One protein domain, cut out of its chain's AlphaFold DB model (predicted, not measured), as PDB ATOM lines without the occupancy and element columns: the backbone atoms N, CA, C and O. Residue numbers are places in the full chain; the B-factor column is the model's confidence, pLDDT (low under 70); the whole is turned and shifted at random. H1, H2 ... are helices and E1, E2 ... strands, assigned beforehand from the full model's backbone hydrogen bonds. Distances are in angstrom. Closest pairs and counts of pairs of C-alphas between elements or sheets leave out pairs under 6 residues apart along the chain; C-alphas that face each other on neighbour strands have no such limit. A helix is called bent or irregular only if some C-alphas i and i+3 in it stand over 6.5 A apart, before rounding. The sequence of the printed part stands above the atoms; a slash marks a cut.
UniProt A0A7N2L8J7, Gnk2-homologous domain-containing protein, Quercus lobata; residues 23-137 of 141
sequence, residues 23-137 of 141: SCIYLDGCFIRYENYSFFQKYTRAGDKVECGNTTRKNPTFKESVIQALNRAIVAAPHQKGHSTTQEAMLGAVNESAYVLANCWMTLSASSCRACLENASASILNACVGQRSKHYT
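AT A GLANCE: This is residues 23 to 137 of the 141 residues of the protein "Gnk2-homologous domain-containing protein" of Quercus lobata (UniProt A0A7N2L8J7). Two helices, H1 and H2, lie side by side and run opposite ways over one face of two separate two-stranded ribbons, E4 with E5 and E3 with E6, whose strands E5 and E6 come near each other without joining into one sheet. A third ribbon, the hairpin E1 and E2, is set off toward one end, and residues 36 to 48 lead from it to E3. The printed part has 115 residues, with two named helices and six named strands in the order E1, E2, E3, H1, E4, E5, H2, E6. The class is mixed, helices and strands, and each two-stranded sheet is antiparallel. The whole is compact, with a radius of gyration of the C-alphas of 15.1 A, and its outline is elongated, spanning 51 by 30 by 22 A.

IN THESE COORDINATES: Strand E1, residues 23 to 27, begins at C-alpha 23 at (145.326, 175.747, 139.107), and E2 follows as residues 30 to 35. E3, residues 49 to 56, is 19.1 A long and bends by 51 degrees at residue 53. H1, residues 62 to 79, is 26.5 A long and only just irregular: C-alphas 75 and 78 are 6.8 A apart. E4, residues 83 to 89, measures 20.8 A, and E5, residues 97 to 103, measures 19.8 A. H2, residues 110 to 127, is 26.0 A long and begins at C-alpha 110 at (159.616, 194.078, 126.360). E6, residues 131 to 136, ends at C-alpha 136 at (153.161, 176.631, 127.193).

HOW THE PARTS SIT: E1 and E2 form a hairpin, with N 25 and O 32 2.8 A apart, and both are apart from the other named elements. E3 and E6 are antiparallel at 169 degrees, with N 53 and O 132 2.7 A apart. E4 and E5 form a hairpin, antiparallel at 168 degrees, with N 84 and O 102 2.8 A apart. The closest C-alphas of H1 and E5 are those of Val 66 and Ala 98, 5.4 A apart. H1 and H2 touch at a shallow tilt of 17 degrees, opposite ways, closest at the C-alphas of Pro 78 and Ala 110, 4.8 A apart. The closest C-alphas of H2 and E6 are those of Ala 120 and His 135, 6.0 A apart. E5 and E6 are near each other, with 8 pairs of C-alphas within 10 A. In H2 every O i to N i+4 pair is within hydrogen-bond range; in H1, 12 of 14 are.

THE WHOLE: The two C-alphas farthest apart are those of Asn 36 and Gly 92, 52.4 A. The printed part has no cut. The link from E2 to E3, 13 residues, is long. The mean pLDDT of the printed part is 78.7, and residues 23 to 48 and residue 137 are under 70.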
ATOM      1  N   SER A  23     146.056 176.210 140.293       56.50
ATOM      2  CA  SER A  23     145.326 175.747 139.107       56.50
ATOM      3  C   SER A  23     145.703 176.598 137.894       56.50
ATOM      4  O   SER A  23     145.334 177.770 137.806       56.50
ATOM      5  N   CYS A  24     146.443 175.994 136.964       52.56
ATOM      6  CA  CYS A  24     146.702 176.539 135.637       52.56
ATOM      7  C   CYS A  24     145.724 175.893 134.654       52.56
ATOM      8  O   CYS A  24     145.770 174.681 134.441       52.56
ATOM      9  N   ILE A  25     144.844 176.693 134.062       54.94
ATOM     10  CA  ILE A  25     143.886 176.246 133.052       54.94
ATOM     11  C   ILE A  25     144.295 176.861 131.718       54.94
ATOM     12  O   ILE A  25     144.373 178.082 131.582       54.94
ATOM     13  N   TYR A  26     144.531 176.005 130.729       53.12
ATOM     14  CA  TYR A  26     144.828 176.401 129.359       53.12
ATOM     15  C   TYR A  26     143.576 176.162 128.509       53.12
ATOM     16  O   TYR A  26     143.239 175.021 128.194       53.12
ATOM     17  N   LEU A  27     142.859 177.234 128.181       47.72
ATOM     18  CA  LEU A  27     141.730 177.236 127.251       47.72
ATOM     19  C   LEU A  27     142.183 177.856 125.926       47.72
ATOM     20  O   LEU A  27     143.115 178.660 125.898       47.72
ATOM     21  N   ASP A  28     141.512 177.528 124.821       44.66
ATOM     22  CA  ASP A  28     141.827 178.167 123.538       44.66
ATOM     23  C   ASP A  28     141.636 179.677 123.627       44.66
ATOM     24  O   ASP A  28     140.510 180.165 123.726       44.66
ATOM     25  N   GLY A  29     142.759 180.392 123.584       43.97
ATOM     26  CA  GLY A  29     142.814 181.848 123.650       43.97
ATOM     27  C   GLY A  29     142.911 182.430 125.061       43.97
ATOM     28  O   GLY A  29     143.154 183.626 125.173       43.97
ATOM     29  N   CYS A  30     142.789 181.624 126.123       49.47
ATOM     30  CA  CYS A  30     142.816 182.116 127.502       49.47
ATOM     31  C   CYS A  30     143.625 181.193 128.416       49.47
ATOM     32  O   CYS A  30     143.312 180.016 128.577       49.47
ATOM     33  N   PHE A  31     144.632 181.754 129.080       57.28
ATOM     34  CA  PHE A  31     145.333 181.104 130.179       57.28
ATOM     35  C   PHE A  31     144.851 181.711 131.495       57.28
ATOM     36  O   PHE A  31     144.908 182.926 131.677       57.28
ATOM     37  N   ILE A  32     144.352 180.870 132.398       57.94
ATOM     38  CA  ILE A  32     143.908 181.288 133.728       57.94
ATOM     39  C   ILE A  32     144.843 180.650 134.743       57.94
ATOM     40  O   ILE A  32     144.972 179.427 134.800       57.94
ATOM     41  N   ARG A  33     145.476 181.491 135.556       59.47
ATOM     42  CA  ARG A  33     146.331 181.077 136.665       59.47
ATOM     43  C   ARG A  33     145.746 181.612 137.959       59.47
ATOM     44  O   ARG A  33     145.544 182.815 138.093       59.47
ATOM     45  N   TYR A  34     145.486 180.708 138.895       56.41
ATOM     46  CA  TYR A  34     145.084 181.046 140.255       56.41
ATOM     47  C   TYR A  34     146.153 180.565 141.236       56.41
ATOM     48  O   TYR A  34     146.477 179.376 141.269       56.41
ATOM     49  N   GLU A  35     146.693 181.496 142.024       58.03
ATOM     50  CA  GLU A  35     147.609 181.227 143.133       58.03
ATOM     51  C   GLU A  35     147.231 182.098 144.337       58.03
ATOM     52  O   GLU A  35     146.740 183.212 144.175       58.03
ATOM     53  N   ASN A  36     147.492 181.606 145.550       53.00
ATOM     54  CA  ASN A  36     147.187 182.306 146.807       53.00
ATOM     55  C   ASN A  36     148.300 183.296 147.242       53.00
ATOM     56  O   ASN A  36     148.451 183.615 148.416       53.00
ATOM     57  N   TYR A  37     149.155 183.744 146.319       53.09
ATOM     58  CA  TYR A  37     150.199 184.749 146.568       53.09
ATOM     59  C   TYR A  37     150.429 185.589 145.308       53.09
ATOM     60  O   TYR A  37     150.032 185.174 144.232       53.09
ATOM     61  N   SER A  38     151.058 186.767 145.406       54.97
ATOM     62  CA  SER A  38     151.308 187.619 144.229       54.97
ATOM     63  C   SER A  38     152.368 187.002 143.306       54.97
ATOM     64  O   SER A  38     153.512 186.800 143.722       54.97
ATOM     65  N   PHE A  39     151.995 186.699 142.058       53.50
ATOM     66  CA  PHE A  39     152.880 186.078 141.066       53.50
ATOM     67  C   PHE A  39     153.331 187.034 139.949       53.50
ATOM     68  O   PHE A  39     154.337 186.712 139.335       53.50
ATOM     69  N   PHE A  40     152.697 188.212 139.778       50.00
ATOM     70  CA  PHE A  40     152.803 189.226 138.687       50.00
ATOM     71  C   PHE A  40     154.190 189.717 138.220       50.00
ATOM     72  O   PHE A  40     154.231 190.624 137.396       50.00
ATOM     73  N   GLN A  41     155.308 189.157 138.695       46.72
ATOM     74  CA  GLN A  41     156.651 189.425 138.150       46.72
ATOM     75  C   GLN A  41     157.563 188.179 138.005       46.72
ATOM     76  O   GLN A  41     158.759 188.309 137.733       46.72
ATOM     77  N   LYS A  42     157.049 186.960 138.209       49.94
ATOM     78  CA  LYS A  42     157.781 185.690 138.077       49.94
ATOM     79  C   LYS A  42     157.442 184.982 136.756       49.94
ATOM     80  O   LYS A  42     156.453 184.254 136.654       49.94
ATOM     81  N   TYR A  43     158.343 185.128 135.780       49.75
ATOM     82  CA  TYR A  43     158.250 184.542 134.432       49.75
ATOM     83  C   TYR A  43     159.047 183.237 134.238       49.75
ATOM     84  O   TYR A  43     159.059 182.687 133.141       49.75
ATOM     85  N   THR A  44     159.675 182.700 135.286       47.56
ATOM     86  CA  THR A  44     160.377 181.407 135.252       47.56
ATOM     87  C   THR A  44     159.893 180.495 136.378       47.56
ATOM     88  O   THR A  44     160.076 180.785 137.562       47.56
ATOM     89  N   ARG A  45     159.259 179.369 136.025       53.38
ATOM     90  CA  ARG A  45     158.930 178.276 136.956       53.38
ATOM     91  C   ARG A  45     158.913 176.936 136.220       53.38
ATOM     92  O   ARG A  45     158.528 176.879 135.061       53.38
ATOM     93  N   ALA A  46     159.282 175.859 136.917       51.72
ATOM     94  CA  ALA A  46     159.122 174.490 136.433       51.72
ATOM     95  C   ALA A  46     157.658 174.192 136.051       51.72
ATOM     96  O   ALA A  46     156.742 174.504 136.815       51.72
ATOM     97  N   GLY A  47     157.460 173.581 134.880       59.41
ATOM     98  CA  GLY A  47     156.144 173.246 134.325       59.41
ATOM     99  C   GLY A  47     155.945 173.647 132.860       59.41
ATOM    100  O   GLY A  47     154.833 173.504 132.354       59.41
ATOM    101  N   ASP A  48     156.990 174.141 132.188       65.75
ATOM    102  CA  ASP A  48     156.990 174.342 130.738       65.75
ATOM    103  C   ASP A  48     156.598 173.045 130.027       65.75
ATOM    104  O   ASP A  48     157.171 171.978 130.267       65.75
ATOM    105  N   LYS A  49     155.590 173.134 129.159       77.75
ATOM    106  CA  LYS A  49     155.066 171.992 128.416       77.75
ATOM    107  C   LYS A  49     155.259 172.227 126.929       77.75
ATOM    108  O   LYS A  49     154.713 173.179 126.373       77.75
ATOM    109  N   VAL A  50     155.978 171.311 126.290       83.31
ATOM    110  CA  VAL A  50     156.068 171.235 124.834       83.31
ATOM    111  C   VAL A  50     155.170 170.114 124.337       83.31
ATOM    112  O   VAL A  50     155.237 168.987 124.822       83.31
ATOM    113  N   GLU A  51     154.326 170.425 123.364       84.88
ATOM    114  CA  GLU A  51     153.495 169.451 122.664       84.88
ATOM    115  C   GLU A  51     153.936 169.382 121.208       84.88
ATOM    116  O   GLU A  51     153.854 170.376 120.481       84.88
ATOM    117  N   CYS A  52     154.372 168.202 120.778       87.88
ATOM    118  CA  CYS A  52     154.697 167.938 119.387       87.88
ATOM    119  C   CYS A  52     153.546 167.205 118.691       87.88
ATOM    120  O   CYS A  52     152.838 166.395 119.289       87.88
ATOM    121  N   GLY A  53     153.332 167.516 117.420       86.06
ATOM    122  CA  GLY A  53     152.318 166.885 116.591       86.06
ATOM    123  C   GLY A  53     152.769 165.530 116.055       86.06
ATOM    124  O   GLY A  53     153.950 165.277 115.855       86.06
ATOM    125  N   ASN A  54     151.797 164.689 115.708       86.12
ATOM    126  CA  ASN A  54     152.041 163.323 115.224       86.12
ATOM    127  C   ASN A  54     152.607 163.250 113.794       86.12
ATOM    128  O   ASN A  54     152.880 162.164 113.289       86.12
ATOM    129  N   THR A  55     152.729 164.383 113.100       81.25
ATOM    130  CA  THR A  55     153.145 164.429 111.696       81.25
ATOM    131  C   THR A  55     154.387 165.285 111.541       81.25
ATOM    132  O   THR A  55     154.363 166.488 111.809       81.25
ATOM    133  N   THR A  56     155.448 164.664 111.032       80.94
ATOM    134  CA  THR A  56     156.673 165.350 110.619       80.94
ATOM    135  C   THR A  56     156.571 165.744 109.147       80.94
ATOM    136  O   THR A  56     156.332 164.906 108.273       80.94
ATOM    137  N   ARG A  57     156.762 167.030 108.855       81.19
ATOM    138  CA  ARG A  57     156.931 167.560 107.499       81.19
ATOM    139  C   ARG A  57     158.240 167.027 106.925       81.19
ATOM    140  O   ARG A  57     159.297 167.181 107.525       81.19
ATOM    141  N   LYS A  58     158.159 166.425 105.738       74.19
ATOM    142  CA  LYS A  58     159.322 165.885 105.018       74.19
ATOM    143  C   LYS A  58     160.137 166.957 104.291       74.19
ATOM    144  O   LYS A  58     161.250 166.672 103.871       74.19
ATOM    145  N   ASN A  59     159.583 168.159 104.114       78.50
ATOM    146  CA  ASN A  59     160.273 169.234 103.414       78.50
ATOM    147  C   ASN A  59     161.474 169.720 104.251       78.50
ATOM    148  O   ASN A  59     161.260 170.217 105.363       78.50
ATOM    149  N   PRO A  60     162.715 169.617 103.737       78.19
ATOM    150  CA  PRO A  60     163.907 170.033 104.470       78.19
ATOM    151  C   PRO A  60     163.923 171.537 104.787       78.19
ATOM    152  O   PRO A  60     164.508 171.931 105.793       78.19
ATOM    153  N   THR A  61     163.238 172.374 103.997       87.31
ATOM    154  CA  THR A  61     163.204 173.833 104.200       87.31
ATOM    155  C   THR A  61     162.193 174.266 105.260       87.31
ATOM    156  O   THR A  61     162.250 175.396 105.742       87.31
ATOM    157  N   PHE A  62     161.308 173.365 105.711       87.00
ATOM    158  CA  PHE A  62     160.286 173.696 106.705       87.00
ATOM    159  C   PHE A  62     160.887 174.208 108.015       87.00
ATOM    160  O   PHE A  62     160.414 175.200 108.568       87.00
ATOM    161  N   LYS A  63     161.951 173.556 108.503       87.12
ATOM    162  CA  LYS A  63     162.643 173.967 109.732       87.12
ATOM    163  C   LYS A  63     163.180 175.395 109.615       87.12
ATOM    164  O   LYS A  63     163.065 176.165 110.561       87.12
ATOM    165  N   GLU A  64     163.736 175.747 108.462       89.94
ATOM    166  CA  GLU A  64     164.307 177.070 108.220       89.94
ATOM    167  C   GLU A  64     163.224 178.152 108.161       89.94
ATOM    168  O   GLU A  64     163.338 179.164 108.853       89.94
ATOM    169  N   SER A  65     162.118 177.896 107.455       91.62
ATOM    170  CA  SER A  65     160.954 178.790 107.456       91.62
ATOM    171  C   SER A  65     160.367 178.971 108.861       91.62
ATOM    172  O   SER A  65     159.990 180.080 109.230       91.62
ATOM    173  N   VAL A  66     160.321 177.915 109.684       91.12
ATOM    174  CA  VAL A  66     159.881 178.015 111.089       91.12
ATOM    175  C   VAL A  66     160.828 178.894 111.909       91.12
ATOM    176  O   VAL A  66     160.355 179.754 112.647       91.12
ATOM    177  N   ILE A  67     162.147 178.728 111.771       91.75
ATOM    178  CA  ILE A  67     163.138 179.558 112.481       91.75
ATOM    179  C   ILE A  67     162.987 181.033 112.091       91.75
ATOM    180  O   ILE A  67     162.968 181.904 112.960       91.75
ATOM    181  N   GLN A  68     162.824 181.325 110.799       94.56
ATOM    182  CA  GLN A  68     162.595 182.690 110.324       94.56
ATOM    183  C   GLN A  68     161.285 183.273 110.879       94.56
ATOM    184  O   GLN A  68     161.284 184.398 111.388       94.56
ATOM    185  N   ALA A  69     160.201 182.491 110.868       94.00
ATOM    186  CA  ALA A  69     158.909 182.897 111.411       94.00
ATOM    187  C   ALA A  69     158.998 183.200 112.917       94.00
ATOM    188  O   ALA A  69     158.475 184.226 113.365       94.00
ATOM    189  N   LEU A  70     159.687 182.347 113.687       93.19
ATOM    190  CA  LEU A  70     159.924 182.529 115.124       93.19
ATOM    191  C   LEU A  70     160.702 183.816 115.392       93.19
ATOM    192  O   LEU A  70     160.245 184.637 116.183       93.19
ATOM    193  N   ASN A  71     161.811 184.047 114.686       95.31
ATOM    194  CA  ASN A  71     162.621 185.256 114.856       95.31
ATOM    195  C   ASN A  71     161.806 186.533 114.613       95.31
ATOM    196  O   ASN A  71     161.874 187.473 115.407       95.31
ATOM    197  N   ARG A  72     160.980 186.563 113.559       96.50
ATOM    198  CA  ARG A  72     160.092 187.708 113.302       96.50
ATOM    199  C   ARG A  72     159.047 187.877 114.407       96.50
ATOM    200  O   ARG A  72     158.800 189.000 114.840       96.50
ATOM    201  N   ALA A  73     158.469 186.781 114.896       92.50
ATOM    202  CA  ALA A  73     157.434 186.827 115.926       92.50
ATOM    203  C   ALA A  73     157.982 187.289 117.288       92.50
ATOM    204  O   ALA A  73     157.351 188.114 117.950       92.50
ATOM    205  N   ILE A  74     159.176 186.822 117.671       92.88
ATOM    206  CA  ILE A  74     159.892 187.217 118.897       92.88
ATOM    207  C   ILE A  74     160.175 188.723 118.908       92.88
ATOM    208  O   ILE A  74     160.028 189.380 119.940       92.88
ATOM    209  N   VAL A  75     160.583 189.284 117.767       95.56
ATOM    210  CA  VAL A  75     160.864 190.720 117.650       95.56
ATOM    211  C   VAL A  75     159.576 191.538 117.697       95.56
ATOM    212  O   VAL A  75     159.553 192.584 118.340       95.56
ATOM    213  N   ALA A  76     158.507 191.075 117.050       94.38
ATOM    214  CA  ALA A  76     157.267 191.831 116.899       94.38
ATOM    215  C   ALA A  76     156.369 191.828 118.149       94.38
ATOM    216  O   ALA A  76     155.811 192.872 118.497       94.38
ATOM    217  N   ALA A  77     156.240 190.694 118.847       88.62
ATOM    218  CA  ALA A  77     155.280 190.533 119.946       88.62
ATOM    219  C   ALA A  77     155.427 191.568 121.084       88.62
ATOM    220  O   ALA A  77     154.407 192.141 121.480       88.62
ATOM    221  N   PRO A  78     156.641 191.911 121.574       89.75
ATOM    222  CA  PRO A  78     156.814 192.936 122.607       89.75
ATOM    223  C   PRO A  78     156.242 194.313 122.234       89.75
ATOM    224  O   PRO A  78     155.839 195.073 123.112       89.75
ATOM    225  N   HIS A  79     156.186 194.636 120.939       91.25
ATOM    226  CA  HIS A  79     155.705 195.922 120.427       91.25
ATOM    227  C   HIS A  79     154.218 195.902 120.038       91.25
ATOM    228  O   HIS A  79     153.658 196.934 119.677       91.25
ATOM    229  N   GLN A  80     153.562 194.744 120.136       88.44
ATOM    230  CA  GLN A  80     152.174 194.517 119.728       88.44
ATOM    231  C   GLN A  80     151.345 193.959 120.892       88.44
ATOM    232  O   GLN A  80     150.629 192.968 120.761       88.44
ATOM    233  N   LYS A  81     151.458 194.593 122.067       83.56
ATOM    234  CA  LYS A  81     150.749 194.188 123.300       83.56
ATOM    235  C   LYS A  81     151.003 192.720 123.686       83.56
ATOM    236  O   LYS A  81     150.124 192.060 124.228       83.56
ATOM    237  N   GLY A  82     152.203 192.221 123.402       81.12
ATOM    238  CA  GLY A  82     152.607 190.860 123.731       81.12
ATOM    239  C   GLY A  82     152.081 189.785 122.781       81.12
ATOM    240  O   GLY A  82     152.082 188.623 123.161       81.12
ATOM    241  N   HIS A  83     151.644 190.126 121.567       86.50
ATOM    242  CA  HIS A  83     151.108 189.170 120.592       86.50
ATOM    243  C   HIS A  83     151.694 189.408 119.196       86.50
ATOM    244  O   HIS A  83     151.775 190.545 118.747       86.50
ATOM    245  N   SER A  84     152.046 188.351 118.462       90.50
ATOM    246  CA  SER A  84     152.447 188.443 117.052       90.50
ATOM    247  C   SER A  84     152.093 187.186 116.265       90.50
ATOM    248  O   SER A  84     152.258 186.067 116.748       90.50
ATOM    249  N   THR A  85     151.718 187.374 115.002       93.00
ATOM    250  CA  THR A  85     151.528 186.304 114.013       93.00
ATOM    251  C   THR A  85     152.464 186.502 112.833       93.00
ATOM    252  O   THR A  85     152.508 187.593 112.266       93.00
ATOM    253  N   THR A  86     153.179 185.457 112.432       93.38
ATOM    254  CA  THR A  86     154.101 185.496 111.290       93.38
ATOM    255  C   THR A  86     153.890 184.305 110.367       93.38
ATOM    256  O   THR A  86     153.413 183.243 110.775       93.38
ATOM    257  N   GLN A  87     154.239 184.510 109.100       93.69
ATOM    258  CA  GLN A  87     154.172 183.510 108.049       93.69
ATOM    259  C   GLN A  87     155.453 183.578 107.222       93.69
ATOM    260  O   GLN A  87     155.832 184.659 106.776       93.69
ATOM    261  N   GLU A  88     156.063 182.426 106.958       92.81
ATOM    262  CA  GLU A  88     157.203 182.308 106.047       92.81
ATOM    263  C   GLU A  88     156.942 181.251 104.989       92.81
ATOM    264  O   GLU A  88     156.567 180.120 105.303       92.81
ATOM    265  N   ALA A  89     157.167 181.607 103.728       90.38
ATOM    266  CA  ALA A  89     157.090 180.661 102.626       90.38
ATOM    267  C   ALA A  89     158.203 179.605 102.732       90.38
ATOM    268  O   ALA A  89     159.311 179.885 103.197       90.38
ATOM    269  N   MET A  90     157.908 178.384 102.287       88.00
ATOM    270  CA  MET A  90     158.898 177.314 102.192       88.00
ATOM    271  C   MET A  90     159.551 177.338 100.813       88.00
ATOM    272  O   MET A  90     158.878 177.184  99.794       88.00
ATOM    273  N   LEU A  91     160.874 177.506 100.773       83.25
ATOM    274  CA  LEU A  91     161.624 177.418  99.522       83.25
ATOM    275  C   LEU A  91     161.421 176.033  98.888       83.25
ATOM    276  O   LEU A  91     161.499 175.009  99.571       83.25
ATOM    277  N   GLY A  92     161.148 176.015  97.582       77.06
ATOM    278  CA  GLY A  92     160.974 174.787  96.801       77.06
ATOM    279  C   GLY A  92     159.635 174.062  96.980       77.06
ATOM    280  O   GLY A  92     159.462 172.997  96.394       77.06
ATOM    281  N   ALA A  93     158.679 174.619  97.734       78.38
ATOM    282  CA  ALA A  93     157.333 174.064  97.851       78.38
ATOM    283  C   ALA A  93     156.264 175.081  97.441       78.38
ATOM    284  O   ALA A  93     156.211 176.209  97.931       78.38
ATOM    285  N   VAL A  94     155.390 174.670  96.525       77.88
ATOM    286  CA  VAL A  94     154.314 175.521  96.013       77.88
ATOM    287  C   VAL A  94     153.188 175.568  97.045       77.88
ATOM    288  O   VAL A  94     152.646 174.533  97.421       77.88
ATOM    289  N   ASN A  95     152.819 176.774  97.481       81.25
ATOM    290  CA  ASN A  95     151.751 177.027  98.459       81.25
ATOM    291  C   ASN A  95     151.980 176.425  99.859       81.25
ATOM    292  O   ASN A  95     151.026 176.229 100.615       81.25
ATOM    293  N   GLU A  96     153.231 176.159 100.238       86.19
ATOM    294  CA  GLU A  96     153.573 175.760 101.603       86.19
ATOM    295  C   GLU A  96     154.190 176.929 102.380       86.19
ATOM    296  O   GLU A  96     155.064 177.651 101.899       86.19
ATOM    297  N   SER A  97     153.722 177.135 103.612       89.50
ATOM    298  CA  SER A  97     154.262 178.145 104.524       89.50
ATOM    299  C   SER A  97     154.299 177.633 105.957       89.50
ATOM    300  O   SER A  97     153.445 176.841 106.370       89.50
ATOM    301  N   ALA A  98     155.289 178.090 106.713       90.25
ATOM    302  CA  ALA A  98     155.323 177.984 108.160       90.25
ATOM    303  C   ALA A  98     154.542 179.154 108.766       90.25
ATOM    304  O   ALA A  98     154.649 180.279 108.289       90.25
ATOM    305  N   TYR A  99     153.776 178.880 109.818       91.31
ATOM    306  CA  TYR A  99     153.009 179.884 110.550       91.31
ATOM    307  C   TYR A  99     153.391 179.820 112.022       91.31
ATOM    308  O   TYR A  99     153.482 178.726 112.585       91.31
ATOM    309  N   VAL A 100     153.579 180.979 112.643       91.81
ATOM    310  CA  VAL A 100     153.910 181.103 114.063       91.81
ATOM    311  C   VAL A 100     152.978 182.115 114.711       91.81
ATOM    312  O   VAL A 100     152.738 183.197 114.180       91.81
ATOM    313  N   LEU A 101     152.473 181.748 115.886       91.56
ATOM    314  CA  LEU A 101     151.768 182.625 116.809       91.56
ATOM    315  C   LEU A 101     152.603 182.701 118.088       91.56
ATOM    316  O   LEU A 101     152.858 181.673 118.714       91.56
ATOM    317  N   ALA A 102     153.023 183.904 118.460       88.81
ATOM    318  CA  ALA A 102     153.822 184.159 119.649       88.81
ATOM    319  C   ALA A 102     153.059 185.085 120.589       88.81
ATOM    320  O   ALA A 102     152.710 186.199 120.201       88.81
ATOM    321  N   ASN A 103     152.842 184.624 121.821       86.56
ATOM    322  CA  ASN A 103     152.161 185.379 122.864       86.56
ATOM    323  C   ASN A 103     153.014 185.418 124.132       86.56
ATOM    324  O   ASN A 103     153.570 184.403 124.546       86.56
ATOM    325  N   CYS A 104     153.069 186.580 124.763       83.31
ATOM    326  CA  CYS A 104     153.618 186.798 126.088       83.31
ATOM    327  C   CYS A 104     152.630 187.654 126.890       83.31
ATOM    328  O   CYS A 104     151.709 188.265 126.346       83.31
ATOM    329  N   TRP A 105     152.801 187.693 128.204       74.94
ATOM    330  CA  TRP A 105     151.912 188.469 129.058       74.94
ATOM    331  C   TRP A 105     152.108 189.971 128.874       74.94
ATOM    332  O   TRP A 105     153.236 190.458 128.841       74.94
ATOM    333  N   MET A 106     150.999 190.715 128.853       72.62
ATOM    334  CA  MET A 106     151.012 192.181 128.758       72.62
ATOM    335  C   MET A 106     151.689 192.866 129.955       72.62
ATOM    336  O   MET A 106     152.096 194.015 129.836       72.62
ATOM    337  N   THR A 107     151.791 192.188 131.103       70.69
ATOM    338  CA  THR A 107     152.470 192.701 132.306       70.69
ATOM    339  C   THR A 107     153.991 192.645 132.202       70.69
ATOM    340  O   THR A 107     154.676 193.318 132.970       70.69
ATOM    341  N   LEU A 108     154.534 191.854 131.272       74.38
ATOM    342  CA  LEU A 108     155.973 191.716 131.106       74.38
ATOM    343  C   LEU A 108     156.569 192.938 130.416       74.38
ATOM    344  O   LEU A 108     155.999 193.513 129.489       74.38
ATOM    345  N   SER A 109     157.793 193.277 130.820       85.50
ATOM    346  CA  SER A 109     158.617 194.210 130.060       85.50
ATOM    347  C   SER A 109     158.928 193.646 128.666       85.50
ATOM    348  O   SER A 109     158.911 192.430 128.453       85.50
ATOM    349  N   ALA A 110     159.278 194.513 127.714       86.94
ATOM    350  CA  ALA A 110     159.616 194.078 126.360       86.94
ATOM    351  C   ALA A 110     160.788 193.076 126.326       86.94
ATOM    352  O   ALA A 110     160.764 192.125 125.542       86.94
ATOM    353  N   SER A 111     161.785 193.249 127.202       87.88
ATOM    354  CA  SER A 111     162.919 192.327 127.327       87.88
ATOM    355  C   SER A 111     162.505 190.990 127.943       87.88
ATOM    356  O   SER A 111     162.904 189.945 127.437       87.88
ATOM    357  N   SER A 112     161.654 191.000 128.973       80.69
ATOM    358  CA  SER A 112     161.121 189.772 129.582       80.69
ATOM    359  C   SER A 112     160.228 188.991 128.614       80.69
ATOM    360  O   SER A 112     160.332 187.770 128.533       80.69
ATOM    361  N   CYS A 113     159.389 189.685 127.838       83.44
ATOM    362  CA  CYS A 113     158.590 189.080 126.774       83.44
ATOM    363  C   CYS A 113     159.484 188.412 125.722       83.44
ATOM    364  O   CYS A 113     159.274 187.247 125.388       83.44
ATOM    365  N   ARG A 114     160.519 189.119 125.245       88.75
ATOM    366  CA  ARG A 114     161.483 188.573 124.281       88.75
ATOM    367  C   ARG A 114     162.170 187.317 124.816       88.75
ATOM    368  O   ARG A 114     162.108 186.287 124.155       88.75
ATOM    369  N   ALA A 115     162.736 187.379 126.021       85.69
ATOM    370  CA  ALA A 115     163.424 186.244 126.637       85.69
ATOM    371  C   ALA A 115     162.498 185.026 126.822       85.69
ATOM    372  O   ALA A 115     162.902 183.888 126.585       85.69
ATOM    373  N   CYS A 116     161.234 185.257 127.192       82.19
ATOM    374  CA  CYS A 116     160.227 184.201 127.302       82.19
ATOM    375  C   CYS A 116     159.983 183.505 125.954       82.19
ATOM    376  O   CYS A 116     159.952 182.275 125.880       82.19
ATOM    377  N   LEU A 117     159.820 184.287 124.885       88.50
ATOM    378  CA  LEU A 117     159.576 183.759 123.544       88.50
ATOM    379  C   LEU A 117     160.816 183.061 122.968       88.50
ATOM    380  O   LEU A 117     160.672 182.038 122.297       88.50
ATOM    381  N   GLU A 118     162.022 183.554 123.254       90.50
ATOM    382  CA  GLU A 118     163.288 182.908 122.884       90.50
ATOM    383  C   GLU A 118     163.437 181.540 123.559       90.50
ATOM    384  O   GLU A 118     163.707 180.547 122.879       90.50
ATOM    385  N   ASN A 119     163.175 181.451 124.867       85.38
ATOM    386  CA  ASN A 119     163.231 180.186 125.600       85.38
ATOM    387  C   ASN A 119     162.197 179.175 125.073       85.38
ATOM    388  O   ASN A 119     162.528 178.022 124.795       85.38
ATOM    389  N   ALA A 120     160.958 179.624 124.849       85.25
ATOM    390  CA  ALA A 120     159.908 178.787 124.271       85.25
ATOM    391  C   ALA A 120     160.280 178.275 122.866       85.25
ATOM    392  O   ALA A 120     160.044 177.109 122.531       85.25
ATOM    393  N   SER A 121     160.901 179.134 122.055       89.50
ATOM    394  CA  SER A 121     161.364 178.791 120.708       89.50
ATOM    395  C   SER A 121     162.479 177.750 120.744       89.50
ATOM    396  O   SER A 121     162.423 176.774 119.996       89.50
ATOM    397  N   ALA A 122     163.454 177.902 121.644       89.25
ATOM    398  CA  ALA A 122     164.530 176.930 121.830       89.25
ATOM    399  C   ALA A 122     163.984 175.549 122.227       89.25
ATOM    400  O   ALA A 122     164.347 174.539 121.624       89.25
ATOM    401  N   SER A 123     163.044 175.502 123.173       86.62
ATOM    402  CA  SER A 123     162.379 174.265 123.592       86.62
ATOM    403  C   SER A 123     161.635 173.576 122.442       86.62
ATOM    404  O   SER A 123     161.762 172.363 122.264       86.62
ATOM    405  N   ILE A 124     160.909 174.333 121.610       88.19
ATOM    406  CA  ILE A 124     160.240 173.795 120.413       88.19
ATOM    407  C   ILE A 124     161.252 173.212 119.424       88.19
ATOM    408  O   ILE A 124     161.053 172.102 118.927       88.19
ATOM    409  N   LEU A 125     162.314 173.959 119.114       88.62
ATOM    410  CA  LEU A 125     163.301 173.557 118.110       88.62
ATOM    411  C   LEU A 125     164.104 172.328 118.546       88.62
ATOM    412  O   LEU A 125     164.533 171.556 117.686       88.62
ATOM    413  N   ASN A 126     164.255 172.126 119.855       88.06
ATOM    414  CA  ASN A 126     164.913 170.957 120.427       88.06
ATOM    415  C   ASN A 126     163.997 169.725 120.471       88.06
ATOM    416  O   ASN A 126     164.459 168.621 120.194       88.06
ATOM    417  N   ALA A 127     162.711 169.892 120.800       86.38
ATOM    418  CA  ALA A 127     161.805 168.763 121.025       86.38
ATOM    419  C   ALA A 127     161.016 168.318 119.779       86.38
ATOM    420  O   ALA A 127     160.745 167.130 119.626       86.38
ATOM    421  N   CYS A 128     160.640 169.240 118.884       87.31
ATOM    422  CA  CYS A 128     159.642 168.989 117.832       87.31
ATOM    423  C   CYS A 128     160.178 169.228 116.410       87.31
ATOM    424  O   CYS A 128     159.578 169.959 115.613       87.31
ATOM    425  N   VAL A 129     161.319 168.629 116.064       82.00
ATOM    426  CA  VAL A 129     161.971 168.865 114.765       82.00
ATOM    427  C   VAL A 129     161.055 168.469 113.602       82.00
ATOM    428  O   VAL A 129     160.693 167.308 113.429       82.00
ATOM    429  N   GLY A 130     160.700 169.454 112.774       81.50
ATOM    430  CA  GLY A 130     159.895 169.245 111.571       81.50
ATOM    431  C   GLY A 130     158.408 168.988 111.833       81.50
ATOM    432  O   GLY A 130     157.694 168.602 110.913       81.50
ATOM    433  N   GLN A 131     157.919 169.191 113.054       86.06
ATOM    434  CA  GLN A 131     156.532 168.911 113.433       86.06
ATOM    435  C   GLN A 131     155.765 170.199 113.733       86.06
ATOM    436  O   GLN A 131     156.345 171.249 114.007       86.06
ATOM    437  N   ARG A 132     154.430 170.117 113.711       85.62
ATOM    438  CA  ARG A 132     153.593 171.146 114.342       85.62
ATOM    439  C   ARG A 132     153.837 171.087 115.844       85.62
ATOM    440  O   ARG A 132     153.764 170.007 116.415       85.62
ATOM    441  N   SER A 133     154.082 172.222 116.476       85.88
ATOM    442  CA  SER A 133     154.475 172.277 117.880       85.88
ATOM    443  C   SER A 133     153.733 173.373 118.629       85.88
ATOM    444  O   SER A 133     153.225 174.327 118.031       85.88
ATOM    445  N   LYS A 134     153.641 173.213 119.948       86.19
ATOM    446  CA  LYS A 134     153.110 174.215 120.872       86.19
ATOM    447  C   LYS A 134     153.959 174.225 122.133       86.19
ATOM    448  O   LYS A 134     154.400 173.170 122.581       86.19
ATOM    449  N   HIS A 135     154.169 175.408 122.692       83.88
ATOM    450  CA  HIS A 135     154.869 175.593 123.954       83.88
ATOM    451  C   HIS A 135     153.987 176.392 124.898       83.88
ATOM    452  O   HIS A 135     153.481 177.448 124.519       83.88
ATOM    453  N   TYR A 136     153.845 175.914 126.127       76.44
ATOM    454  CA  TYR A 136     153.161 176.631 127.193       76.44
ATOM    455  C   TYR A 136     154.130 176.839 128.330       76.44
ATOM    456  O   TYR A 136     154.656 175.874 128.882       76.44
ATOM    457  N   THR A 137     154.339 178.096 128.680       66.38
ATOM    458  CA  THR A 137     154.974 178.457 129.936       66.38
ATOM    459  C   THR A 137     153.853 178.709 130.954       66.38
ATOM    460  O   THR A 137     153.039 179.613 130.753       66.38
TER     461      THR A 137